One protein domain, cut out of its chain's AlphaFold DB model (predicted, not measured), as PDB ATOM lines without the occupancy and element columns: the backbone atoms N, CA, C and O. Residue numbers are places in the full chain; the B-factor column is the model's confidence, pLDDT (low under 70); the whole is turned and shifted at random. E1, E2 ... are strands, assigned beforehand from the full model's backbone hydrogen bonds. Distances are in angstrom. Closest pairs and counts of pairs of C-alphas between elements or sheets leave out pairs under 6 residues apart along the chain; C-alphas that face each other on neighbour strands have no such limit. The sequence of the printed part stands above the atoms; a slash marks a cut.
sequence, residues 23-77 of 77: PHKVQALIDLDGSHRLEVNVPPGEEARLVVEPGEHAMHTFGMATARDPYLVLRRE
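AT A GLANCE: This is residues 23 to 77 of the 77 residues of an uncharacterized protein of Cryptosporangium aurantiacum (UniProt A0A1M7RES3). With little regular structure, two small strand hairpins, E1 with E2 and E3 with E4, make a loose rod, and loop residues 58 to 68 stick out at one end. The printed part has 55 residues and no named helix; E1, E2, E3 and E4 form two antiparallel sheets, E1 - E2 and E3 - E4. The class is all strand, with 19 residues in named elements; the radius of gyration of the C-alphas is 14.0 A and the spans are 47 by 21 by 19 A.

IN THESE COORDINATES: E1, residues 23 to 26, begins at C-alpha 23 (228.153, 164.044, 138.251) and is 9.9 A long. E2 is residues 38 to 42, 12.5 A; E3 residues 50 to 54, 13.5 A; E4 residues 72 to 76, 13.4 A, ending at C-alpha 76 (234.909, 175.552, 134.353).

HOW THE PARTS SIT: Hairpin E1 and E2 is antiparallel at 139 degrees, with N 24 and O 40 2.8 A apart, within hydrogen-bond range. Hairpin E3 and E4 is antiparallel at 156 degrees, with N 51 and O 75 at 2.8 A. The closest C-alphas of E2 and E4, Leu 38 and Leu 74, are 6.9 A apart. E2 and E3 are apart.

THE WHOLE: The C-alphas farthest apart, Gly 45 and Phe 62, are 47.7 A apart. The printed part has no cut. Links E1 to E2 and E3 to E4 are long. Residue 32 and residues 55 to 70 have pLDDT under 70.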
ATOM      1  N   PRO A  23     228.613 162.681 138.038       93.00
ATOM      2  CA  PRO A  23     228.153 164.044 138.251       93.00
ATOM      3  C   PRO A  23     228.396 164.504 139.689       93.00
ATOM      4  O   PRO A  23     228.061 163.811 140.649       93.00
ATOM      5  N   HIS A  24     228.877 165.734 139.824       92.81
ATOM      6  CA  HIS A  24     229.145 166.377 141.099       92.81
ATOM      7  C   HIS A  24     228.652 167.813 141.144       92.81
ATOM      8  O   HIS A  24     228.621 168.523 140.137       92.81
ATOM      9  N   LYS A  25     228.341 168.266 142.356       92.62
ATOM     10  CA  LYS A  25     227.971 169.648 142.662       92.62
ATOM     11  C   LYS A  25     229.096 170.327 143.416       92.62
ATOM     12  O   LYS A  25     229.391 169.980 144.566       92.62
ATOM     13  N   VAL A  26     229.693 171.343 142.807       91.69
ATOM     14  CA  VAL A  26     230.782 172.122 143.399       91.69
ATOM     15  C   VAL A  26     230.286 173.519 143.755       91.69
ATOM     16  O   VAL A  26     229.497 174.126 143.040       91.69
ATOM     17  N   GLN A  27     230.720 174.010 144.911       91.19
ATOM     18  CA  GLN A  27     230.436 175.354 145.398       91.19
ATOM     19  C   GLN A  27     231.649 175.833 146.187       91.19
ATOM     20  O   GLN A  27     232.170 175.082 147.021       91.19
ATOM     21  N   ALA A  28     232.079 177.065 145.928       89.12
ATOM     22  CA  ALA A  28     233.086 177.749 146.725       89.12
ATOM     23  C   ALA A  28     232.392 178.656 147.749       89.12
ATOM     24  O   ALA A  28     231.370 179.262 147.433       89.12
ATOM     25  N   LEU A  29     232.930 178.726 148.968       87.62
ATOM     26  CA  LEU A  29     232.382 179.526 150.067       87.62
ATOM     27  C   LEU A  29     233.478 180.419 150.667       87.62
ATOM     28  O   LEU A  29     234.592 179.940 150.895       87.62
ATOM     29  N   ILE A  30     233.136 181.667 150.981       83.94
ATOM     30  CA  ILE A  30     233.929 182.619 151.767       83.94
ATOM     31  C   ILE A  30     233.026 183.231 152.841       83.94
ATOM     32  O   ILE A  30     231.972 183.767 152.530       83.94
ATOM     33  N   ASP A  31     233.393 183.082 154.117       76.88
ATOM     34  CA  ASP A  31     232.639 183.619 155.263       76.88
ATOM     35  C   ASP A  31     231.113 183.403 155.194       76.88
ATOM     36  O   ASP A  31     230.322 184.285 155.511       76.88
ATOM     37  N   LEU A  32     230.707 182.183 154.807       67.50
ATOM     38  CA  LEU A  32     229.315 181.719 154.648       67.50
ATOM     39  C   LEU A  32     228.542 182.305 153.456       67.50
ATOM     40  O   LEU A  32     227.428 181.845 153.202       67.50
ATOM     41  N   ASP A  33     229.134 183.221 152.691       77.31
ATOM     42  CA  ASP A  33     228.673 183.559 151.346       77.31
ATOM     43  C   ASP A  33     229.352 182.657 150.308       77.31
ATOM     44  O   ASP A  33     230.395 182.047 150.570       77.31
ATOM     45  N   GLY A  34     228.740 182.484 149.142       78.06
ATOM     46  CA  GLY A  34     229.162 181.443 148.220       78.06
ATOM     47  C   GLY A  34     228.914 181.746 146.764       78.06
ATOM     48  O   GLY A  34     228.004 182.485 146.403       78.06
ATOM     49  N   SER A  35     229.688 181.074 145.919       82.94
ATOM     50  CA  SER A  35     229.391 181.011 144.496       82.94
ATOM     51  C   SER A  35     228.057 180.309 144.247       82.94
ATOM     52  O   SER A  35     227.535 179.562 145.090       82.94
ATOM     53  N   HIS A  36     227.550 180.437 143.023       84.69
ATOM     54  CA  HIS A  36     226.555 179.498 142.520       84.69
ATOM     55  C   HIS A  36     227.086 178.056 142.576       84.69
ATOM     56  O   HIS A  36     228.299 177.810 142.563       84.69
ATOM     57  N   ARG A  37     226.161 177.095 142.659       88.00
ATOM     58  CA  ARG A  37     226.495 175.673 142.545       88.00
ATOM     59  C   ARG A  37     226.748 175.352 141.078       88.00
ATOM     60  O   ARG A  37     225.865 175.566 140.254       88.00
ATOM     61  N   LEU A  38     227.922 174.815 140.786       88.31
ATOM     62  CA  LEU A  38     228.301 174.345 139.464       88.31
ATOM     63  C   LEU A  38     228.163 172.825 139.412       88.31
ATOM     64  O   LEU A  38     228.709 172.120 140.264       88.31
ATOM     65  N   GLU A  39     227.431 172.328 138.421       91.38
ATOM     66  CA  GLU A  39     227.379 170.902 138.111       91.38
ATOM     67  C   GLU A  39     228.515 170.554 137.148       91.38
ATOM     68  O   GLU A  39     228.713 171.209 136.125       91.38
ATOM     69  N   VAL A  40     229.288 169.535 137.501       90.44
ATOM     70  CA  VAL A  40     230.460 169.076 136.750       90.44
ATOM     71  C   VAL A  40     230.372 167.564 136.645       90.44
ATOM     72  O   VAL A  40     230.122 166.888 137.637       90.44
ATOM     73  N   ASN A  41     230.573 167.031 135.445       92.00
ATOM     74  CA  ASN A  41     230.684 165.596 135.226       92.00
ATOM     75  C   ASN A  41     232.162 165.239 135.060       92.00
ATOM     76  O   ASN A  41     232.814 165.807 134.182       92.00
ATOM     77  N   VAL A  42     232.671 164.331 135.893       92.38
ATOM     78  CA  VAL A  42     234.068 163.869 135.870       92.38
ATOM     79  C   VAL A  42     234.098 162.411 135.402       92.38
ATOM     80  O   VAL A  42     233.716 161.522 136.167       92.38
ATOM     81  N   PRO A  43     234.493 162.133 134.147       90.50
ATOM     82  CA  PRO A  43     234.661 160.766 133.664       90.50
ATOM     83  C   PRO A  43     235.786 160.017 134.404       90.50
ATOM     84  O   PRO A  43     236.692 160.638 134.962       90.50
ATOM     85  N   PRO A  44     235.765 158.673 134.416       90.44
ATOM     86  CA  PRO A  44     236.825 157.887 135.039       90.44
ATOM     87  C   PRO A  44     238.176 158.127 134.352       90.44
ATOM     88  O   PRO A  44     238.306 157.918 133.149       90.44
ATOM     89  N   GLY A  45     239.181 158.524 135.135       90.06
ATOM     90  CA  GLY A  45     240.532 158.822 134.643       90.06
ATOM     91  C   GLY A  45     240.701 160.220 134.038       90.06
ATOM     92  O   GLY A  45     241.785 160.523 133.547       90.06
ATOM     93  N   GLU A  46     239.668 161.063 134.083       89.62
ATOM     94  CA  GLU A  46     239.727 162.454 133.629       89.62
ATOM     95  C   GLU A  46     239.730 163.449 134.794       89.62
ATOM     96  O   GLU A  46     239.305 163.153 135.911       89.62
ATOM     97  N   GLU A  47     240.177 164.669 134.502       89.94
ATOM     98  CA  GLU A  47     240.202 165.784 135.443       89.94
ATOM     99  C   GLU A  47     239.249 166.892 134.981       89.94
ATOM    100  O   GLU A  47     239.237 167.283 133.813       89.94
ATOM    101  N   ALA A  48     238.484 167.459 135.915       89.50
ATOM    102  CA  ALA A  48     237.734 168.688 135.679       89.50
ATOM    103  C   ALA A  48     238.437 169.866 136.357       89.50
ATOM    104  O   ALA A  48     238.571 169.900 137.581       89.50
ATOM    105  N   ARG A  49     238.852 170.854 135.559       91.81
ATOM    106  CA  ARG A  49     239.477 172.083 136.056       91.81
ATOM    107  C   ARG A  49     238.429 173.153 136.296       91.81
ATOM    108  O   ARG A  49     237.615 173.461 135.424       91.81
ATOM    109  N   LEU A  50     238.445 173.686 137.510       90.06
ATOM    110  CA  LEU A  50     237.531 174.720 137.958       90.06
ATOM    111  C   LEU A  50     238.335 175.907 138.468       90.06
ATOM    112  O   LEU A  50     239.292 175.737 139.224       90.06
ATOM    113  N   VAL A  51     237.901 177.103 138.095       90.19
ATOM    114  CA  VAL A  51     238.499 178.363 138.523       90.19
ATOM    115  C   VAL A  51     237.516 179.080 139.437       90.19
ATOM    116  O   VAL A  51     236.330 179.210 139.121       90.19
ATOM    117  N   VAL A  52     238.021 179.526 140.587       86.81
ATOM    118  CA  VAL A  52     237.299 180.398 141.514       86.81
ATOM    119  C   VAL A  52     237.911 181.785 141.434       86.81
ATOM    120  O   VAL A  52     239.094 181.964 141.723       86.81
ATOM    121  N   GLU A  53     237.090 182.762 141.089       85.06
ATOM    122  CA  GLU A  53     237.461 184.172 141.032       85.06
ATOM    123  C   GLU A  53     236.592 184.976 142.003       85.06
ATOM    124  O   GLU A  53     235.461 184.576 142.296       85.06
ATOM    125  N   PRO A  54     237.092 186.102 142.534       78.25
ATOM    126  CA  PRO A  54     236.216 187.063 143.185       78.25
ATOM    127  C   PRO A  54     235.158 187.527 142.180       78.25
ATOM    128  O   PRO A  54     235.483 187.828 141.032       78.25
ATOM    129  N   GLY A  55     233.898 187.578 142.608       69.25
ATOM    130  CA  GLY A  55     232.856 188.244 141.836       69.25
ATOM    131  C   GLY A  55     233.194 189.721 141.668       69.25
ATOM    132  O   GLY A  55     233.899 190.303 142.499       69.25
ATOM    133  N   GLU A  56     232.716 190.333 140.587       60.53
ATOM    134  CA  GLU A  56     232.907 191.760 140.343       60.53
ATOM    135  C   GLU A  56     232.144 192.584 141.393       60.53
ATOM    136  O   GLU A  56     231.061 193.101 141.156       60.53
ATOM    137  N   HIS A  57     232.726 192.777 142.575       51.66
ATOM    138  CA  HIS A  57     232.474 193.982 143.354       51.66
ATOM    139  C   HIS A  57     233.271 195.119 142.710       51.66
ATOM    140  O   HIS A  57     234.283 195.587 143.238       51.66
ATOM    141  N   ALA A  58     232.823 195.562 141.535       41.41
ATOM    142  CA  ALA A  58     233.191 196.878 141.057       41.41
ATOM    143  C   ALA A  58     232.537 197.883 142.009       41.41
ATOM    144  O   ALA A  58     231.326 198.109 141.987       41.41
ATOM    145  N   MET A  59     233.335 198.495 142.885       44.50
ATOM    146  CA  MET A  59     232.955 199.798 143.406       44.50
ATOM    147  C   MET A  59     232.591 200.684 142.200       44.50
ATOM    148  O   MET A  59     233.436 200.930 141.348       44.50
ATOM    149  N   HIS A  60     231.337 201.151 142.175       39.88
ATOM    150  CA  HIS A  60     230.722 202.089 141.226       39.88
ATOM    151  C   HIS A  60     230.307 201.560 139.841       39.88
ATOM    152  O   HIS A  60     231.091 201.569 138.902       39.88
ATOM    153  N   THR A  61     228.996 201.392 139.631       37.22
ATOM    154  CA  THR A  61     228.233 202.335 138.784       37.22
ATOM    155  C   THR A  61     226.727 202.222 139.036       37.22
ATOM    156  O   THR A  61     226.209 201.190 139.445       37.22
ATOM    157  N   PHE A  62     226.041 203.352 138.895       42.62
ATOM    158  CA  PHE A  62     224.631 203.564 139.202       42.62
ATOM    159  C   PHE A  62     223.690 202.552 138.529       42.62
ATOM    160  O   PHE A  62     223.687 202.432 137.312       42.62
ATOM    161  N   GLY A  63     222.799 201.961 139.332       43.72
ATOM    162  CA  GLY A  63     221.511 201.443 138.878       43.72
ATOM    163  C   GLY A  63     221.537 200.054 138.248       43.72
ATOM    164  O   GLY A  63     221.623 199.937 137.039       43.72
ATOM    165  N   MET A  64     221.348 199.017 139.067       38.47
ATOM    166  CA  MET A  64     220.340 197.961 138.870       38.47
ATOM    167  C   MET A  64     220.403 197.004 140.067       38.47
ATOM    168  O   MET A  64     221.190 196.068 140.124       38.47
ATOM    169  N   ALA A  65     219.573 197.275 141.070       45.62
ATOM    170  CA  ALA A  65     219.420 196.436 142.249       45.62
ATOM    171  C   ALA A  65     218.461 195.269 141.954       45.62
ATOM    172  O   ALA A  65     217.316 195.305 142.394       45.62
ATOM    173  N   THR A  66     218.896 194.246 141.207       47.94
ATOM    174  CA  THR A  66     218.117 192.996 141.045       47.94
ATOM    175  C   THR A  66     218.982 191.736 140.918       47.94
ATOM    176  O   THR A  66     218.711 190.880 140.091       47.94
ATOM    177  N   ALA A  67     220.024 191.609 141.732       45.47
ATOM    178  CA  ALA A  67     220.596 190.352 142.225       45.47
ATOM    179  C   ALA A  67     221.725 190.758 143.175       45.47
ATOM    180  O   ALA A  67     222.462 191.692 142.885       45.47
ATOM    181  N   ARG A  68     221.865 190.120 144.336       54.50
ATOM    182  CA  ARG A  68     223.148 190.204 145.042       54.50
ATOM    183  C   ARG A  68     224.115 189.365 144.219       54.50
ATOM    184  O   ARG A  68     224.015 188.140 144.275       54.50
ATOM    185  N   ASP A  69     224.961 190.004 143.422       58.84
ATOM    186  CA  ASP A  69     226.030 189.297 142.723       58.84
ATOM    187  C   ASP A  69     226.895 188.562 143.761       58.84
ATOM    188  O   ASP A  69     227.259 189.155 144.785       58.84
ATOM    189  N   PRO A  70     227.163 187.259 143.570       64.81
ATOM    190  CA  PRO A  70     227.880 186.460 144.555       64.81
ATOM    191  C   PRO A  70     229.325 186.951 144.689       64.81
ATOM    192  O   PRO A  70     229.979 187.269 143.694       64.81
ATOM    193  N   TYR A  71     229.865 186.949 145.911       72.19
ATOM    194  CA  TYR A  71     231.252 187.372 146.160       72.19
ATOM    195  C   TYR A  71     232.297 186.474 145.479       72.19
ATOM    196  O   TYR A  71     233.458 186.866 145.348       72.19
ATOM    197  N   LEU A  72     231.903 185.277 145.036       82.88
ATOM    198  CA  LEU A  72     232.738 184.332 144.304       82.88
ATOM    199  C   LEU A  72     232.037 183.866 143.029       82.88
ATOM    200  O   LEU A  72     230.869 183.476 143.051       82.88
ATOM    201  N   VAL A  73     232.791 183.788 141.941       85.31
ATOM    202  CA  VAL A  73     232.381 183.151 140.690       85.31
ATOM    203  C   VAL A  73     233.156 181.849 140.550       85.31
ATOM    204  O   VAL A  73     234.380 181.826 140.636       85.31
ATOM    205  N   LEU A  74     232.429 180.748 140.361       87.00
ATOM    206  CA  LEU A  74     232.992 179.429 140.090       87.00
ATOM    207  C   LEU A  74     232.658 179.062 138.645       87.00
ATOM    208  O   LEU A  74     231.480 178.995 138.287       87.00
ATOM    209  N   ARG A  75     233.682 178.801 137.836       86.06
ATOM    210  CA  ARG A  75     233.530 178.424 136.426       86.06
ATOM    211  C   ARG A  75     234.425 177.249 136.060       86.06
ATOM    212  O   ARG A  75     235.417 176.982 136.731       86.06
ATOM    213  N   ARG A  76     234.048 176.545 134.996       85.25
ATOM    214  CA  ARG A  76     234.909 175.552 134.353       85.25
ATOM    215  C   ARG A  76     235.923 176.281 133.468       85.25
ATOM    216  O   ARG A  76     235.549 177.274 132.843       85.25
ATOM    217  N   GLU A  77     237.165 175.807 133.474       80.38
ATOM    218  CA  GLU A  77     238.204 176.244 132.528       80.38
ATOM    219  C   GLU A  77     237.949 175.689 131.120       80.38
ATOM    220  O   GLU A  77     237.509 174.516 131.018       80.38
TER     221      GLU A  77